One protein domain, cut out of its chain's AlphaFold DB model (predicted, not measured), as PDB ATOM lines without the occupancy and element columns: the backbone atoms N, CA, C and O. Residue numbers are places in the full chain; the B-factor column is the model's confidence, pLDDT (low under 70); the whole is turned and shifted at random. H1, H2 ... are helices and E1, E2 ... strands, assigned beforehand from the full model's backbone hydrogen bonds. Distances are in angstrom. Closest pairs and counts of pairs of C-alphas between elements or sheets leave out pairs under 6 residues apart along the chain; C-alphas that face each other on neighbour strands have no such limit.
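What this domain is: This is residues 57 to 131 and 165 to 214 of the 401 residues of an uncharacterized protein of Pseudomonas putida (UniProt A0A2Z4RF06). Two longer helices, H4 and H6, lie on either side of a small core of short helices, H1 and H2, while H5 packs on H1 and on the first turns of H6. The tip of the E1 and E2 hairpin at residues 181 to 186, most of H3 and the last residues of H6 stick out from this body, and the outline is elongated, 48 by 30 by 30 A. The printed part has 125 residues, with six named helices and two named strands in the order H1 H2 H3 H4 H5 E1 E2 H6; the two strands make an antiparallel sheet of order E1 - E2. The class is mostly helix, and the whole is only just compact, close to loose, with a radius of gyration of the C-alphas of 16.2 A.

Where its parts are: Start at Phe 57 and go on to C-alpha 68 at (259.235, 221.861, 233.706), where H1 begins; it holds residues 68 to 74. H2 follows with residues 77 to 87, 15.2 A long, then H3 with residues 89 to 98, 14.2 A. Find C-alpha 105 at (261.682, 212.237, 250.479); from there H4 runs to residue 123, 26.8 A. Beyond the cut come H5, residues 168 to 175, then E1, residues 179 to 182, and E2, residues 185 to 188. H6, residues 191 to 213, runs 32.7 A and ends at C-alpha 213, (271.342, 237.219, 221.244).

How they stand to each other: Look first at H1, which touches H4 about perpendicular, at 89 degrees; the closest C-alphas, of Ile 71 and Gln 116, are 6.2 A apart. H1 and H5 only just touch, with 3 pairs of C-alphas within 8 A, the closest being Leu 74 and Leu 172 at 6.3 A. H5 and H6 touch at a shallow tilt of 28 degrees, opposite ways, with the C-alphas of Leu 175 and Pro 192 closest at 5.6 A. H2 only just touches H6, with 3 pairs within 8 A; the closest C-alphas, of Ala 83 and Ile 193, are 7.0 A apart. H3 touches no helix, and H4 and H6 are apart. In the hairpin of E1 and E2, N 185 and O 182 are within hydrogen-bond range at 3.2 A. Every O i to N i+4 pair is within hydrogen-bond range in H1, H2, H3, H4 and H6, and 3 of 4 are in H5.

The domain as a whole: The C-alphas farthest apart, of Asp 183 and Asn 213, are 53.5 A apart. Residues 132 to 164 are not printed, and C-alphas 131 and 165 stand 14.2 A apart across this cut. Of the links that are printed whole, none is long. Mean pLDDT of the printed part is 75.7; look for values under 70 at residues 60 to 64, 76 to 77, 124 to 130, 167 and 169 to 189.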
ATOM      1  N   PHE A  57     259.640 225.270 230.313       87.25
ATOM      2  CA  PHE A  57     261.061 225.630 230.251       87.25
ATOM      3  C   PHE A  57     262.010 224.471 230.530       87.25
ATOM      4  O   PHE A  57     261.753 223.640 231.402       87.25
ATOM      5  N   ALA A  58     263.155 224.475 229.846       86.69
ATOM      6  CA  ALA A  58     264.225 223.503 230.048       86.69
ATOM      7  C   ALA A  58     265.080 223.766 231.301       86.69
ATOM      8  O   ALA A  58     265.837 222.889 231.714       86.69
ATOM      9  N   GLN A  59     264.959 224.927 231.953       84.25
ATOM     10  CA  GLN A  59     265.733 225.232 233.159       84.25
ATOM     11  C   GLN A  59     265.359 224.287 234.325       84.25
ATOM     12  O   GLN A  59     264.194 224.265 234.739       84.25
ATOM     13  N   PRO A  60     266.308 223.502 234.873       69.25
ATOM     14  CA  PRO A  60     266.097 222.782 236.125       69.25
ATOM     15  C   PRO A  60     266.097 223.763 237.307       69.25
ATOM     16  O   PRO A  60     266.729 224.813 237.258       69.25
ATOM     17  N   ASP A  61     265.375 223.430 238.372       67.62
ATOM     18  CA  ASP A  61     265.400 224.205 239.617       67.62
ATOM     19  C   ASP A  61     266.662 223.854 240.414       67.62
ATOM     20  O   ASP A  61     267.110 222.709 240.386       67.62
ATOM     21  N   ASP A  62     267.193 224.793 241.190       62.84
ATOM     22  CA  ASP A  62     268.406 224.595 241.994       62.84
ATOM     23  C   ASP A  62     268.270 223.428 242.991       62.84
ATOM     24  O   ASP A  62     269.261 222.831 243.413       62.84
ATOM     25  N   MET A  63     267.030 223.086 243.362       62.75
ATOM     26  CA  MET A  63     266.715 222.046 244.343       62.75
ATOM     27  C   MET A  63     266.253 220.708 243.745       62.75
ATOM     28  O   MET A  63     266.229 219.723 244.484       62.75
ATOM     29  N   ASP A  64     265.896 220.635 242.454       67.50
ATOM     30  CA  ASP A  64     265.413 219.395 241.822       67.50
ATOM     31  C   ASP A  64     266.013 219.173 240.427       67.50
ATOM     32  O   ASP A  64     266.179 220.086 239.625       67.50
ATOM     33  N   TYR A  65     266.251 217.908 240.088       74.94
ATOM     34  CA  TYR A  65     266.880 217.524 238.822       74.94
ATOM     35  C   TYR A  65     265.958 217.600 237.590       74.94
ATOM     36  O   TYR A  65     266.444 217.452 236.470       74.94
ATOM     37  N   LEU A  66     264.645 217.774 237.779       84.00
ATOM     38  CA  LEU A  66     263.646 217.751 236.708       84.00
ATOM     39  C   LEU A  66     263.150 219.170 236.397       84.00
ATOM     40  O   LEU A  66     262.525 219.816 237.239       84.00
ATOM     41  N   SER A  67     263.407 219.639 235.174       87.00
ATOM     42  CA  SER A  67     262.861 220.898 234.650       87.00
ATOM     43  C   SER A  67     261.364 220.771 234.318       87.00
ATOM     44  O   SER A  67     260.878 219.655 234.110       87.00
ATOM     45  N   PRO A  68     260.610 221.885 234.212       87.50
ATOM     46  CA  PRO A  68     259.235 221.861 233.706       87.50
ATOM     47  C   PRO A  68     259.098 221.131 232.362       87.50
ATOM     48  O   PRO A  68     258.162 220.358 232.184       87.50
ATOM     49  N   TYR A  69     260.050 221.325 231.446       86.94
ATOM     50  CA  TYR A  69     260.095 220.635 230.155       86.94
ATOM     51  C   TYR A  69     260.288 219.126 230.311       86.94
ATOM     52  O   TYR A  69     259.580 218.356 229.675       86.94
ATOM     53  N   MET A  70     261.182 218.675 231.196       84.75
ATOM     54  CA  MET A  70     261.337 217.243 231.475       84.75
ATOM     55  C   MET A  70     260.072 216.649 232.104       84.75
ATOM     56  O   MET A  70     259.704 215.524 231.782       84.75
ATOM     57  N   ILE A  71     259.400 217.382 232.996       86.50
ATOM     58  CA  ILE A  71     258.138 216.939 233.604       86.50
ATOM     59  C   ILE A  71     257.062 216.761 232.525       86.50
ATOM     60  O   ILE A  71     256.381 215.734 232.517       86.50
ATOM     61  N   ASP A  72     256.948 217.726 231.610       84.75
ATOM     62  CA  ASP A  72     256.024 217.674 230.477       84.75
ATOM     63  C   ASP A  72     256.348 216.506 229.526       84.75
ATOM     64  O   ASP A  72     255.501 215.644 229.284       84.75
ATOM     65  N   LEU A  73     257.613 216.394 229.103       80.31
ATOM     66  CA  LEU A  73     258.115 215.358 228.197       80.31
ATOM     67  C   LEU A  73     257.895 213.937 228.734       80.31
ATOM     68  O   LEU A  73     257.481 213.035 228.004       80.31
ATOM     69  N   LEU A  74     258.204 213.705 230.013       78.81
ATOM     70  CA  LEU A  74     258.069 212.383 230.631       78.81
ATOM     71  C   LEU A  74     256.612 212.022 230.914       78.81
ATOM     72  O   LEU A  74     256.278 210.832 231.006       78.81
ATOM     73  N   GLY A  75     255.751 213.030 231.040       72.88
ATOM     74  CA  GLY A  75     254.320 212.875 231.220       72.88
ATOM     75  C   GLY A  75     253.968 211.921 232.364       72.88
ATOM     76  O   GLY A  75     254.150 212.238 233.537       72.88
ATOM     77  N   LYS A  76     253.395 210.756 232.018       62.78
ATOM     78  CA  LYS A  76     252.798 209.740 232.914       62.78
ATOM     79  C   LYS A  76     253.526 209.594 234.259       62.78
ATOM     80  O   LYS A  76     254.740 209.396 234.310       62.78
ATOM     81  N   THR A  77     252.747 209.543 235.347       64.69
ATOM     82  CA  THR A  77     253.226 209.385 236.739       64.69
ATOM     83  C   THR A  77     254.273 208.282 236.903       64.69
ATOM     84  O   THR A  77     255.203 208.446 237.687       64.69
ATOM     85  N   THR A  78     254.172 207.174 236.162       70.50
ATOM     86  CA  THR A  78     255.114 206.048 236.250       70.50
ATOM     87  C   THR A  78     256.507 206.364 235.704       70.50
ATOM     88  O   THR A  78     257.491 206.023 236.358       70.50
ATOM     89  N   THR A  79     256.608 207.015 234.540       76.06
ATOM     90  CA  THR A  79     257.898 207.385 233.928       76.06
ATOM     91  C   THR A  79     258.559 208.496 234.733       76.06
ATOM     92  O   THR A  79     259.747 208.422 235.037       76.06
ATOM     93  N   LEU A  80     257.758 209.470 235.170       80.06
ATOM     94  CA  LEU A  80     258.211 210.564 236.019       80.06
ATOM     95  C   LEU A  80     258.721 210.063 237.383       80.06
ATOM     96  O   LEU A  80     259.817 210.418 237.806       80.06
ATOM     97  N   SER A  81     257.978 209.162 238.038       77.88
ATOM     98  CA  SER A  81     258.401 208.544 239.307       77.88
ATOM     99  C   SER A  81     259.676 207.716 239.157       77.88
ATOM    100  O   SER A  81     260.481 207.638 240.086       77.88
ATOM    101  N   PHE A  82     259.854 207.065 238.004       77.25
ATOM    102  CA  PHE A  82     261.066 206.315 237.705       77.25
ATOM    103  C   PHE A  82     262.277 207.241 237.551       77.25
ATOM    104  O   PHE A  82     263.294 207.010 238.206       77.25
ATOM    105  N   ALA A  83     262.145 208.298 236.744       79.44
ATOM    106  CA  ALA A  83     263.194 209.296 236.558       79.44
ATOM    107  C   ALA A  83     263.603 209.923 237.899       79.44
ATOM    108  O   ALA A  83     264.786 209.924 238.230       79.44
ATOM    109  N   GLU A  84     262.632 210.333 238.720       82.31
ATOM    110  CA  GLU A  84     262.888 210.876 240.060       82.31
ATOM    111  C   GLU A  84     263.653 209.886 240.945       82.31
ATOM    112  O   GLU A  84     264.668 210.228 241.549       82.31
ATOM    113  N   LYS A  85     263.218 208.621 240.999       79.31
ATOM    114  CA  LYS A  85     263.880 207.602 241.825       79.31
ATOM    115  C   LYS A  85     265.354 207.441 241.455       79.31
ATOM    116  O   LYS A  85     266.209 207.340 242.337       79.31
ATOM    117  N   ALA A  86     265.646 207.371 240.164       77.38
ATOM    118  CA  ALA A  86     266.997 207.128 239.695       77.38
ATOM    119  C   ALA A  86     267.884 208.383 239.810       77.38
ATOM    120  O   ALA A  86     269.038 208.258 240.218       77.38
ATOM    121  N   LEU A  87     267.335 209.587 239.613       79.00
ATOM    122  CA  LEU A  87     268.030 210.856 239.873       79.00
ATOM    123  C   LEU A  87     268.396 211.038 241.355       79.00
ATOM    124  O   LEU A  87     269.478 211.526 241.670       79.00
ATOM    125  N   GLN A  88     267.541 210.586 242.276       81.25
ATOM    126  CA  GLN A  88     267.786 210.670 243.723       81.25
ATOM    127  C   GLN A  88     268.652 209.525 244.282       81.25
ATOM    128  O   GLN A  88     269.013 209.539 245.461       81.25
ATOM    129  N   THR A  89     268.997 208.517 243.473       78.75
ATOM    130  CA  THR A  89     269.731 207.329 243.945       78.75
ATOM    131  C   THR A  89     271.114 207.656 244.537       78.75
ATOM    132  O   THR A  89     271.401 207.133 245.617       78.75
ATOM    133  N   PRO A  90     271.949 208.544 243.955       78.69
ATOM    134  CA  PRO A  90     273.233 208.914 244.560       78.69
ATOM    135  C   PRO A  90     273.084 209.569 245.939       78.69
ATOM    136  O   PRO A  90     273.822 209.240 246.868       78.69
ATOM    137  N   ARG A  91     272.090 210.455 246.103       82.44
ATOM    138  CA  ARG A  91     271.773 211.083 247.394       82.44
ATOM    139  C   ARG A  91     271.368 210.031 248.416       82.44
ATOM    140  O   ARG A  91     271.892 210.033 249.524       82.44
ATOM    141  N   LYS A  92     270.465 209.123 248.038       82.88
ATOM    142  CA  LYS A  92     270.018 208.044 248.918       82.88
ATOM    143  C   LYS A  92     271.193 207.177 249.379       82.88
ATOM    144  O   LYS A  92     271.346 206.968 250.571       82.88
ATOM    145  N   GLN A  93     272.067 206.754 248.464       81.56
ATOM    146  CA  GLN A  93     273.254 205.964 248.810       81.56
ATOM    147  C   GLN A  93     274.197 206.701 249.770       81.56
ATOM    148  O   GLN A  93     274.771 206.080 250.662       81.56
ATOM    149  N   LEU A  94     274.376 208.012 249.589       86.00
ATOM    150  CA  LEU A  94     275.172 208.830 250.501       86.00
ATOM    151  C   LEU A  94     274.537 208.884 251.896       86.00
ATOM    152  O   LEU A  94     275.231 208.660 252.880       86.00
ATOM    153  N   LEU A  95     273.233 209.147 251.978       89.06
ATOM    154  CA  LEU A  95     272.495 209.202 253.243       89.06
ATOM    155  C   LEU A  95     272.506 207.850 253.969       89.06
ATOM    156  O   LEU A  95     272.837 207.807 255.151       89.06
ATOM    157  N   ASP A  96     272.283 206.751 253.241       86.50
ATOM    158  CA  ASP A  96     272.351 205.384 253.766       86.50
ATOM    159  C   ASP A  96     273.753 205.075 254.329       86.50
ATOM    160  O   ASP A  96     273.880 204.535 255.429       86.50
ATOM    161  N   ARG A  97     274.828 205.471 253.625       89.75
ATOM    162  CA  ARG A  97     276.220 205.323 254.109       89.75
ATOM    163  C   ARG A  97     276.511 206.151 255.358       89.75
ATOM    164  O   ARG A  97     277.346 205.752 256.163       89.75
ATOM    165  N   LEU A  98     275.863 207.303 255.491       91.94
ATOM    166  CA  LEU A  98     275.990 208.181 256.650       91.94
ATOM    167  C   LEU A  98     275.043 207.784 257.797       91.94
ATOM    168  O   LEU A  98     275.133 208.375 258.871       91.94
ATOM    169  N   GLY A  99     274.157 206.801 257.595       89.69
ATOM    170  CA  GLY A  99     273.144 206.396 258.573       89.69
ATOM    171  C   GLY A  99     272.090 207.474 258.841       89.69
ATOM    172  O   GLY A  99     271.575 207.560 259.952       89.69
ATOM    173  N   ILE A 100     271.815 208.332 257.855       92.69
ATOM    174  CA  ILE A 100     270.885 209.460 257.961       92.69
ATOM    175  C   ILE A 100     269.614 209.138 257.176       92.69
ATOM    176  O   ILE A 100     269.682 208.797 255.999       92.69
ATOM    177  N   ASP A 101     268.451 209.332 257.793       86.12
ATOM    178  CA  ASP A 101     267.172 209.217 257.091       86.12
ATOM    179  C   ASP A 101     266.929 210.411 256.151       86.12
ATOM    180  O   ASP A 101     267.133 211.578 256.512       86.12
ATOM    181  N   ASP A 102     266.407 210.147 254.951       85.38
ATOM    182  CA  ASP A 102     266.006 211.198 254.011       85.38
ATOM    183  C   ASP A 102     264.667 211.835 254.410       85.38
ATOM    184  O   ASP A 102     263.610 211.582 253.827       85.38
ATOM    185  N   SER A 103     264.724 212.716 255.408       84.94
ATOM    186  CA  SER A 103     263.568 213.461 255.931       84.94
ATOM    187  C   SER A 103     262.779 214.250 254.872       84.94
ATOM    188  O   SER A 103     261.623 214.605 255.103       84.94
ATOM    189  N   GLN A 104     263.366 214.503 253.698       83.88
ATOM    190  CA  GLN A 104     262.754 215.284 252.622       83.88
ATOM    191  C   GLN A 104     262.073 214.435 251.538       83.88
ATOM    192  O   GLN A 104     261.390 214.998 250.681       83.88
ATOM    193  N   GLU A 105     262.193 213.102 251.556       85.00
ATOM    194  CA  GLU A 105     261.682 212.237 250.479       85.00
ATOM    195  C   GLU A 105     260.180 212.450 250.213       85.00
ATOM    196  O   GLU A 105     259.755 212.632 249.067       85.00
ATOM    197  N   LYS A 106     259.363 212.468 251.276       85.38
ATOM    198  CA  LYS A 106     257.905 212.640 251.168       85.38
ATOM    199  C   LYS A 106     257.533 214.017 250.615       85.38
ATOM    200  O   LYS A 106     256.610 214.118 249.808       85.38
ATOM    201  N   GLN A 107     258.254 215.058 251.031       87.12
ATOM    202  CA  GLN A 107     258.029 216.424 250.562       87.12
ATOM    203  C   GLN A 107     258.384 216.562 249.077       87.12
ATOM    204  O   GLN A 107     257.572 217.090 248.321       87.12
ATOM    205  N   ARG A 108     259.535 216.027 248.641       85.69
ATOM    206  CA  ARG A 108     259.950 216.054 247.226       85.69
ATOM    207  C   ARG A 108     258.954 215.327 246.326       85.69
ATOM    208  O   ARG A 108     258.497 215.892 245.338       85.69
ATOM    209  N   LYS A 109     258.525 214.117 246.709       84.00
ATOM    210  CA  LYS A 109     257.503 213.358 245.962       84.00
ATOM    211  C   LYS A 109     256.162 214.093 245.885       84.00
ATOM    212  O   LYS A 109     255.535 214.104 244.830       84.00
ATOM    213  N   GLY A 110     255.731 214.709 246.989       87.00
ATOM    214  CA  GLY A 110     254.519 215.529 247.020       87.00
ATOM    215  C   GLY A 110     254.608 216.732 246.078       87.00
ATOM    216  O   GLY A 110     253.680 216.970 245.309       87.00
ATOM    217  N   ARG A 111     255.747 217.439 246.084       86.62
ATOM    218  CA  ARG A 111     256.017 218.569 245.187       86.62
ATOM    219  C   ARG A 111     256.013 218.143 243.722       86.62
ATOM    220  O   ARG A 111     255.278 218.731 242.943       86.62
ATOM    221  N   LEU A 112     256.743 217.084 243.364       86.00
ATOM    222  CA  LEU A 112     256.796 216.581 241.988       86.00
ATOM    223  C   LEU A 112     255.410 216.188 241.461       86.00
ATOM    224  O   LEU A 112     255.081 216.468 240.313       86.00
ATOM    225  N   SER A 113     254.573 215.577 242.306       86.94
ATOM    226  CA  SER A 113     253.192 215.259 241.938       86.94
ATOM    227  C   SER A 113     252.349 216.515 241.702       86.94
ATOM    228  O   SER A 113     251.513 216.510 240.801       86.94
ATOM    229  N   ALA A 114     252.530 217.569 242.502       87.31
ATOM    230  CA  ALA A 114     251.835 218.839 242.309       87.31
ATOM    231  C   ALA A 114     252.321 219.553 241.037       87.31
ATOM    232  O   ALA A 114     251.500 219.992 240.234       87.31
ATOM    233  N   ASP A 115     253.637 219.585 240.812       86.94
ATOM    234  CA  ASP A 115     254.254 220.165 239.618       86.94
ATOM    235  C   ASP A 115     253.766 219.461 238.353       86.94
ATOM    236  O   ASP A 115     253.378 220.130 237.401       86.94
ATOM    237  N   GLN A 116     253.709 218.126 238.355       86.81
ATOM    238  CA  GLN A 116     253.152 217.359 237.246       86.81
ATOM    239  C   GLN A 116     251.713 217.784 236.950       86.81
ATOM    240  O   GLN A 116     251.383 218.063 235.804       86.81
ATOM    241  N   VAL A 117     250.855 217.863 237.972       85.44
ATOM    242  CA  VAL A 117     249.456 218.275 237.789       85.44
ATOM    243  C   VAL A 117     249.371 219.694 237.229       85.44
ATOM    244  O   VAL A 117     248.571 219.927 236.325       85.44
ATOM    245  N   ASN A 118     250.184 220.626 237.724       85.38
ATOM    246  CA  ASN A 118     250.158 222.021 237.290       85.38
ATOM    247  C   ASN A 118     250.696 222.195 235.869       85.38
ATOM    248  O   ASN A 118     250.016 222.814 235.054       85.38
ATOM    249  N   VAL A 119     251.868 221.627 235.563       84.56
ATOM    250  CA  VAL A 119     252.493 221.648 234.228       84.56
ATOM    251  C   VAL A 119     251.560 220.994 233.224       84.56
ATOM    252  O   VAL A 119     251.193 221.629 232.242       84.56
ATOM    253  N   SER A 120     251.081 219.781 233.520       79.25
ATOM    254  CA  SER A 120     250.110 219.120 232.661       79.25
ATOM    255  C   SER A 120     248.867 219.990 232.500       79.25
ATOM    256  O   SER A 120     248.533 220.322 231.388       79.25
ATOM    257  N   ARG A 121     248.183 220.460 233.547       78.38
ATOM    258  CA  ARG A 121     246.959 221.271 233.350       78.38
ATOM    259  C   ARG A 121     247.178 222.579 232.591       78.38
ATOM    260  O   ARG A 121     246.245 223.039 231.944       78.38
ATOM    261  N   PHE A 122     248.352 223.187 232.718       78.25
ATOM    262  CA  PHE A 122     248.651 224.472 232.099       78.25
ATOM    263  C   PHE A 122     249.009 224.344 230.615       78.25
ATOM    264  O   PHE A 122     248.544 225.158 229.825       78.25
ATOM    265  N   TYR A 123     249.776 223.313 230.244       76.50
ATOM    266  CA  TYR A 123     250.160 223.030 228.852       76.50
ATOM    267  C   TYR A 123     249.321 221.912 228.203       76.50
ATOM    268  O   TYR A 123     249.525 221.578 227.036       76.50
ATOM    269  N   ILE A 124     248.357 221.313 228.923       66.81
ATOM    270  CA  ILE A 124     247.350 220.413 228.344       66.81
ATOM    271  C   ILE A 124     246.475 221.278 227.461       66.81
ATOM    272  O   ILE A 124     245.548 221.965 227.886       66.81
ATOM    273  N   HIS A 125     246.767 221.152 226.188       55.41
ATOM    274  CA  HIS A 125     245.893 221.554 225.129       55.41
ATOM    275  C   HIS A 125     245.042 220.329 224.761       55.41
ATOM    276  O   HIS A 125     245.594 219.273 224.435       55.41
ATOM    277  N   PRO A 126     243.698 220.413 224.762       52.66
ATOM    278  CA  PRO A 126     242.905 219.633 223.817       52.66
ATOM    279  C   PRO A 126     243.605 219.668 222.450       52.66
ATOM    280  O   PRO A 126     244.212 220.680 222.116       52.66
ATOM    281  N   VAL A 127     243.520 218.606 221.646       48.81
ATOM    282  CA  VAL A 127     244.215 218.504 220.338       48.81
ATOM    283  C   VAL A 127     244.057 219.771 219.465       48.81
ATOM    284  O   VAL A 127     244.957 220.113 218.711       48.81
ATOM    285  N   ASN A 128     242.965 220.520 219.643       45.94
ATOM    286  CA  ASN A 128     242.649 221.768 218.941       45.94
ATOM    287  C   ASN A 128     243.257 223.060 219.549       45.94
ATOM    288  O   ASN A 128     242.907 224.141 219.091       45.94
ATOM    289  N   GLN A 129     244.096 222.983 220.586       58.62
ATOM    290  CA  GLN A 129     244.686 224.144 221.281       58.62
ATOM    291  C   GLN A 129     246.223 224.100 221.332       58.62
ATOM    292  O   GLN A 129     246.831 224.933 221.998       58.62
ATOM    293  N   GLN A 130     246.867 223.113 220.692       68.12
ATOM    294  CA  GLN A 130     248.329 223.040 220.675       68.12
ATOM    295  C   GLN A 130     248.924 224.222 219.896       68.12
ATOM    296  O   GLN A 130     248.326 224.628 218.897       68.12
ATOM    297  N   PRO A 131     250.108 224.738 220.292       78.88
ATOM    298  CA  PRO A 131     250.778 225.785 219.536       78.88
ATOM    299  C   PRO A 131     251.037 225.330 218.099       78.88
ATOM    300  O   PRO A 131     251.716 224.322 217.869       78.88
ATOM    301  N   ARG A 165     264.446 221.684 220.435       83.81
ATOM    302  CA  ARG A 165     263.840 220.493 221.047       83.81
ATOM    303  C   ARG A 165     263.658 219.383 220.014       83.81
ATOM    304  O   ARG A 165     262.560 218.969 219.668       83.81
ATOM    305  N   GLN A 166     264.766 218.912 219.455       74.12
ATOM    306  CA  GLN A 166     264.744 217.825 218.472       74.12
ATOM    307  C   GLN A 166     264.742 216.455 219.164       74.12
ATOM    308  O   GLN A 166     265.268 216.317 220.266       74.12
ATOM    309  N   ASN A 167     264.201 215.428 218.496       69.19
ATOM    310  CA  ASN A 167     264.259 214.014 218.908       69.19
ATOM    311  C   ASN A 167     263.641 213.672 220.283       69.19
ATOM    312  O   ASN A 167     264.013 212.667 220.891       69.19
ATOM    313  N   GLU A 168     262.660 214.450 220.746       70.62
ATOM    314  CA  GLU A 168     261.985 214.290 222.048       70.62
ATOM    315  C   GLU A 168     261.548 212.837 222.338       70.62
ATOM    316  O   GLU A 168     261.851 212.270 223.394       70.62
ATOM    317  N   ASN A 169     260.918 212.182 221.355       66.94
ATOM    318  CA  ASN A 169     260.397 210.814 221.475       66.94
ATOM    319  C   ASN A 169     261.479 209.751 221.728       66.94
ATOM    320  O   ASN A 169     261.216 208.741 222.385       66.94
ATOM    321  N   THR A 170     262.699 209.961 221.234       68.69
ATOM    322  CA  THR A 170     263.807 209.012 221.408       68.69
ATOM    323  C   THR A 170     264.271 208.976 222.864       68.69
ATOM    324  O   THR A 170     264.534 207.904 223.408       68.69
ATOM    325  N   HIS A 171     264.287 210.131 223.535       66.19
ATOM    326  CA  HIS A 171     264.691 210.244 224.939       66.19
ATOM    327  C   HIS A 171     263.661 209.628 225.899       66.19
ATOM    328  O   HIS A 171     264.041 209.006 226.893       66.19
ATOM    329  N   LEU A 172     262.366 209.722 225.574       66.06
ATOM    330  CA  LEU A 172     261.291 209.077 226.335       66.06
ATOM    331  C   LEU A 172     261.384 207.540 226.289       66.06
ATOM    332  O   LEU A 172     261.245 206.867 227.314       66.06
ATOM    333  N   LEU A 173     261.623 206.976 225.101       60.50
ATOM    334  CA  LEU A 173     261.692 205.526 224.884       60.50
ATOM    335  C   LEU A 173     262.905 204.880 225.568       60.50
ATOM    336  O   LEU A 173     262.809 203.747 226.045       60.50
ATOM    337  N   ASP A 174     264.018 205.603 225.652       64.94
ATOM    338  CA  ASP A 174     265.249 205.150 226.298       64.94
ATOM    339  C   ASP A 174     265.097 204.976 227.820       64.94
ATOM    340  O   ASP A 174     265.630 204.024 228.391       64.94
ATOM    341  N   LEU A 175     264.309 205.830 228.484       63.75
ATOM    342  CA  LEU A 175     264.081 205.759 229.936       63.75
ATOM    343  C   LEU A 175     263.248 204.548 230.357       63.75
ATOM    344  O   LEU A 175     263.453 203.984 231.431       63.75
ATOM    345  N   LEU A 176     262.328 204.104 229.497       59.62
ATOM    346  CA  LEU A 176     261.521 202.903 229.735       59.62
ATOM    347  C   LEU A 176     262.350 201.608 229.651       59.62
ATOM    348  O   LEU A 176     261.889 200.562 230.108       59.62
ATOM    349  N   ARG A 177     263.572 201.673 229.103       60.97
ATOM    350  CA  ARG A 177     264.503 200.540 228.956       60.97
ATOM    351  C   ARG A 177     265.538 200.436 230.083       60.97
ATOM    352  O   ARG A 177     266.273 199.458 230.124       60.97
ATOM    353  N   CYS A 178     265.562 201.376 231.034       56.84
ATOM    354  CA  CYS A 178     266.522 201.413 232.149       56.84
ATOM    355  C   CYS A 178     266.391 200.283 233.183       56.84
ATOM    356  O   CYS A 178     267.230 200.182 234.080       56.84
ATOM    357  N   LYS A 179     265.306 199.499 233.141       55.25
ATOM    358  CA  LYS A 179     265.011 198.465 234.137       55.25
ATOM    359  C   LYS A 179     265.248 197.082 233.540       55.25
ATOM    360  O   LYS A 179     264.352 196.525 232.908       55.25
ATOM    361  N   SER A 180     266.417 196.505 233.800       51.91
ATOM    362  CA  SER A 180     266.615 195.061 233.681       51.91
ATOM    363  C   SER A 180     266.324 194.409 235.034       51.91
ATOM    364  O   SER A 180     266.680 194.920 236.098       51.91
ATOM    365  N   ARG A 181     265.582 193.303 235.006       42.62
ATOM    366  CA  ARG A 181     265.374 192.448 236.173       42.62
ATOM    367  C   ARG A 181     266.236 191.221 235.945       42.62
ATOM    368  O   ARG A 181     265.965 190.491 234.998       42.62
ATOM    369  N   ASP A 182     267.243 191.044 236.784       40.62
ATOM    370  CA  ASP A 182     267.917 189.760 236.933       40.62
ATOM    371  C   ASP A 182     267.469 189.156 238.269       40.62
ATOM    372  O   ASP A 182     267.086 189.898 239.180       40.62
ATOM    373  N   ASP A 183     267.427 187.831 238.374       42.69
ATOM    374  CA  ASP A 183     266.619 187.088 239.363       42.69
ATOM    375  C   ASP A 183     266.988 187.307 240.850       42.69
ATOM    376  O   ASP A 183     266.340 186.755 241.742       42.69
ATOM    377  N   SER A 184     267.957 188.171 241.151       43.69
ATOM    378  CA  SER A 184     268.392 188.502 242.511       43.69
ATOM    379  C   SER A 184     268.468 190.000 242.841       43.69
ATOM    380  O   SER A 184     268.387 190.333 244.021       43.69
ATOM    381  N   GLU A 185     268.557 190.919 241.868       45.09
ATOM    382  CA  GLU A 185     268.687 192.367 242.125       45.09
ATOM    383  C   GLU A 185     268.077 193.221 240.994       45.09
ATOM    384  O   GLU A 185     268.080 192.848 239.820       45.09
ATOM    385  N   ILE A 186     267.526 194.395 241.336       51.31
ATOM    386  CA  ILE A 186     267.089 195.384 240.335       51.31
ATOM    387  C   ILE A 186     268.287 196.273 240.001       51.31
ATOM    388  O   ILE A 186     268.660 197.122 240.812       51.31
ATOM    389  N   PHE A 187     268.841 196.117 238.800       54.75
ATOM    390  CA  PHE A 187     269.860 197.017 238.268       54.75
ATOM    391  C   PHE A 187     269.196 198.227 237.605       54.75
ATOM    392  O   PHE A 187     268.187 198.108 236.906       54.75
ATOM    393  N   PHE A 188     269.763 199.408 237.847       60.81
ATOM    394  CA  PHE A 188     269.340 200.651 237.210       60.81
ATOM    395  C   PHE A 188     270.471 201.123 236.302       60.81
ATOM    396  O   PHE A 188     271.520 201.534 236.795       60.81
ATOM    397  N   ASP A 189     270.259 201.061 234.987       66.75
ATOM    398  CA  ASP A 189     271.159 201.720 234.045       66.75
ATOM    399  C   ASP A 189     270.956 203.238 234.153       66.75
ATOM    400  O   ASP A 189     269.872 203.757 233.866       66.75
ATOM    401  N   THR A 190     271.987 203.948 234.614       70.12
ATOM    402  CA  THR A 190     271.974 205.408 234.765       70.12
ATOM    403  C   THR A 190     272.200 206.130 233.440       70.12
ATOM    404  O   THR A 190     271.875 207.316 233.335       70.12
ATOM    405  N   ALA A 191     272.705 205.443 232.409       77.44
ATOM    406  CA  ALA A 191     273.069 206.066 231.142       77.44
ATOM    407  C   ALA A 191     271.898 206.803 230.466       77.44
ATOM    408  O   ALA A 191     272.111 207.927 230.011       77.44
ATOM    409  N   PRO A 192     270.657 206.277 230.421       76.38
ATOM    410  CA  PRO A 192     269.547 206.993 229.790       76.38
ATOM    411  C   PRO A 192     269.124 208.263 230.540       76.38
ATOM    412  O   PRO A 192     268.675 209.220 229.914       76.38
ATOM    413  N   ILE A 193     269.311 208.317 231.861       74.56
ATOM    414  CA  ILE A 193     269.023 209.520 232.654       74.56
ATOM    415  C   ILE A 193     270.099 210.578 232.466       74.56
ATOM    416  O   ILE A 193     269.768 211.750 232.310       74.56
ATOM    417  N   GLU A 194     271.371 210.186 232.415       78.88
ATOM    418  CA  GLU A 194     272.432 211.134 232.069       78.88
ATOM    419  C   GLU A 194     272.267 211.644 230.628       78.88
ATOM    420  O   GLU A 194     272.454 212.832 230.380       78.88
ATOM    421  N   ARG A 195     271.798 210.805 229.688       82.88
ATOM    422  CA  ARG A 195     271.402 211.267 228.344       82.88
ATOM    423  C   ARG A 195     270.271 212.296 228.398       82.88
ATOM    424  O   ARG A 195     270.379 213.319 227.730       82.88
ATOM    425  N   LEU A 196     269.221 212.057 229.190       81.88
ATOM    426  CA  LEU A 196     268.116 213.008 229.357       81.88
ATOM    427  C   LEU A 196     268.593 214.337 229.966       81.88
ATOM    428  O   LEU A 196     268.221 215.399 229.474       81.88
ATOM    429  N   LYS A 197     269.431 214.292 231.010       81.69
ATOM    430  CA  LYS A 197     269.997 215.494 231.645       81.69
ATOM    431  C   LYS A 197     270.858 216.291 230.674       81.69
ATOM    432  O   LYS A 197     270.684 217.501 230.576       81.69
ATOM    433  N   ASN A 198     271.749 215.617 229.946       85.69
ATOM    434  CA  ASN A 198     272.610 216.259 228.954       85.69
ATOM    435  C   ASN A 198     271.777 216.900 227.843       85.69
ATOM    436  O   ASN A 198     272.008 218.055 227.504       85.69
ATOM    437  N   TYR A 199     270.764 216.192 227.342       86.06
ATOM    438  CA  TYR A 199     269.828 216.733 226.363       86.06
ATOM    439  C   TYR A 199     269.110 217.986 226.882       86.06
ATOM    440  O   TYR A 199     269.163 219.030 226.237       86.06
ATOM    441  N   ASN A 200     268.501 217.922 228.072       87.00
ATOM    442  CA  ASN A 200     267.813 219.068 228.670       87.00
ATOM    443  C   ASN A 200     268.767 220.252 228.911       87.00
ATOM    444  O   ASN A 200     268.391 221.397 228.687       87.00
ATOM    445  N   HIS A 201     270.013 219.988 229.319       87.69
ATOM    446  CA  HIS A 201     271.031 221.023 229.479       87.69
ATOM    447  C   HIS A 201     271.389 221.693 228.146       87.69
ATOM    448  O   HIS A 201     271.442 222.917 228.082       87.69
ATOM    449  N   THR A 202     271.566 220.917 227.075       89.00
ATOM    450  CA  THR A 202     271.801 221.453 225.728       89.00
ATOM    451  C   THR A 202     270.618 222.288 225.234       89.00
ATOM    452  O   THR A 202     270.830 223.375 224.701       89.00
ATOM    453  N   VAL A 203     269.378 221.826 225.438       88.75
ATOM    454  CA  VAL A 203     268.174 222.610 225.110       88.75
ATOM    455  C   VAL A 203     268.177 223.929 225.881       88.75
ATOM    456  O   VAL A 203     268.066 224.984 225.264       88.75
ATOM    457  N   PHE A 204     268.385 223.887 227.200       88.25
ATOM    458  CA  PHE A 204     268.428 225.081 228.042       88.25
ATOM    459  C   PHE A 204     269.506 226.080 227.600       88.25
ATOM    460  O   PHE A 204     269.226 227.274 227.522       88.25
ATOM    461  N   GLN A 205     270.717 225.614 227.282       88.50
ATOM    462  CA  GLN A 205     271.799 226.477 226.798       88.50
ATOM    463  C   GLN A 205     271.436 227.164 225.478       88.50
ATOM    464  O   GLN A 205     271.617 228.372 225.355       88.50
ATOM    465  N   ASN A 206     270.885 226.416 224.520       88.44
ATOM    466  CA  ASN A 206     270.501 226.964 223.220       88.44
ATOM    467  C   ASN A 206     269.335 227.959 223.340       88.44
ATOM    468  O   ASN A 206     269.387 229.039 222.750       88.44
ATOM    469  N   GLU A 207     268.303 227.625 224.124       86.12
ATOM    470  CA  GLU A 207     267.174 228.525 224.396       86.12
ATOM    471  C   GLU A 207     267.649 229.809 225.096       86.12
ATOM    472  O   GLU A 207     267.284 230.906 224.676       86.12
ATOM    473  N   SER A 208     268.536 229.697 226.091       83.50
ATOM    474  CA  SER A 208     269.092 230.852 226.815       83.50
ATOM    475  C   SER A 208     269.958 231.738 225.919       83.50
ATOM    476  O   SER A 208     269.800 232.956 225.910       83.50
ATOM    477  N   GLN A 209     270.831 231.145 225.099       84.00
ATOM    478  CA  GLN A 209     271.671 231.903 224.168       84.00
ATOM    479  C   GLN A 209     270.827 232.668 223.139       84.00
ATOM    480  O   GLN A 209     271.188 233.779 222.743       84.00
ATOM    481  N   ARG A 210     269.699 232.085 222.711       77.94
ATOM    482  CA  ARG A 210     268.751 232.743 221.812       77.94
ATOM    483  C   ARG A 210     267.969 233.859 222.499       77.94
ATOM    484  O   ARG A 210     267.619 234.814 221.824       77.94
ATOM    485  N   HIS A 211     267.732 233.797 223.804       76.19
ATOM    486  CA  HIS A 211     267.214 234.955 224.541       76.19
ATOM    487  C   HIS A 211     268.201 236.114 224.566       76.19
ATOM    488  O   HIS A 211     267.823 237.249 224.300       76.19
ATOM    489  N   GLU A 212     269.472 235.833 224.857       77.94
ATOM    490  CA  GLU A 212     270.499 236.875 224.978       77.94
ATOM    491  C   GLU A 212     270.832 237.541 223.638       77.94
ATOM    492  O   GLU A 212     271.055 238.749 223.584       77.94
ATOM    493  N   ASN A 213     270.864 236.761 222.554       76.75
ATOM    494  CA  ASN A 213     271.342 237.219 221.244       76.75
ATOM    495  C   ASN A 213     270.254 237.261 220.163       76.75
ATOM    496  O   ASN A 213     270.559 237.511 218.997       76.75
ATOM    497  N   GLY A 214     269.011 236.937 220.508       72.19
ATOM    498  CA  GLY A 214     267.941 236.733 219.539       72.19
ATOM    499  C   GLY A 214     266.876 237.828 219.523       72.19
ATOM    500  O   GLY A 214     267.155 238.988 219.839       72.19
TER     501      GLY A 214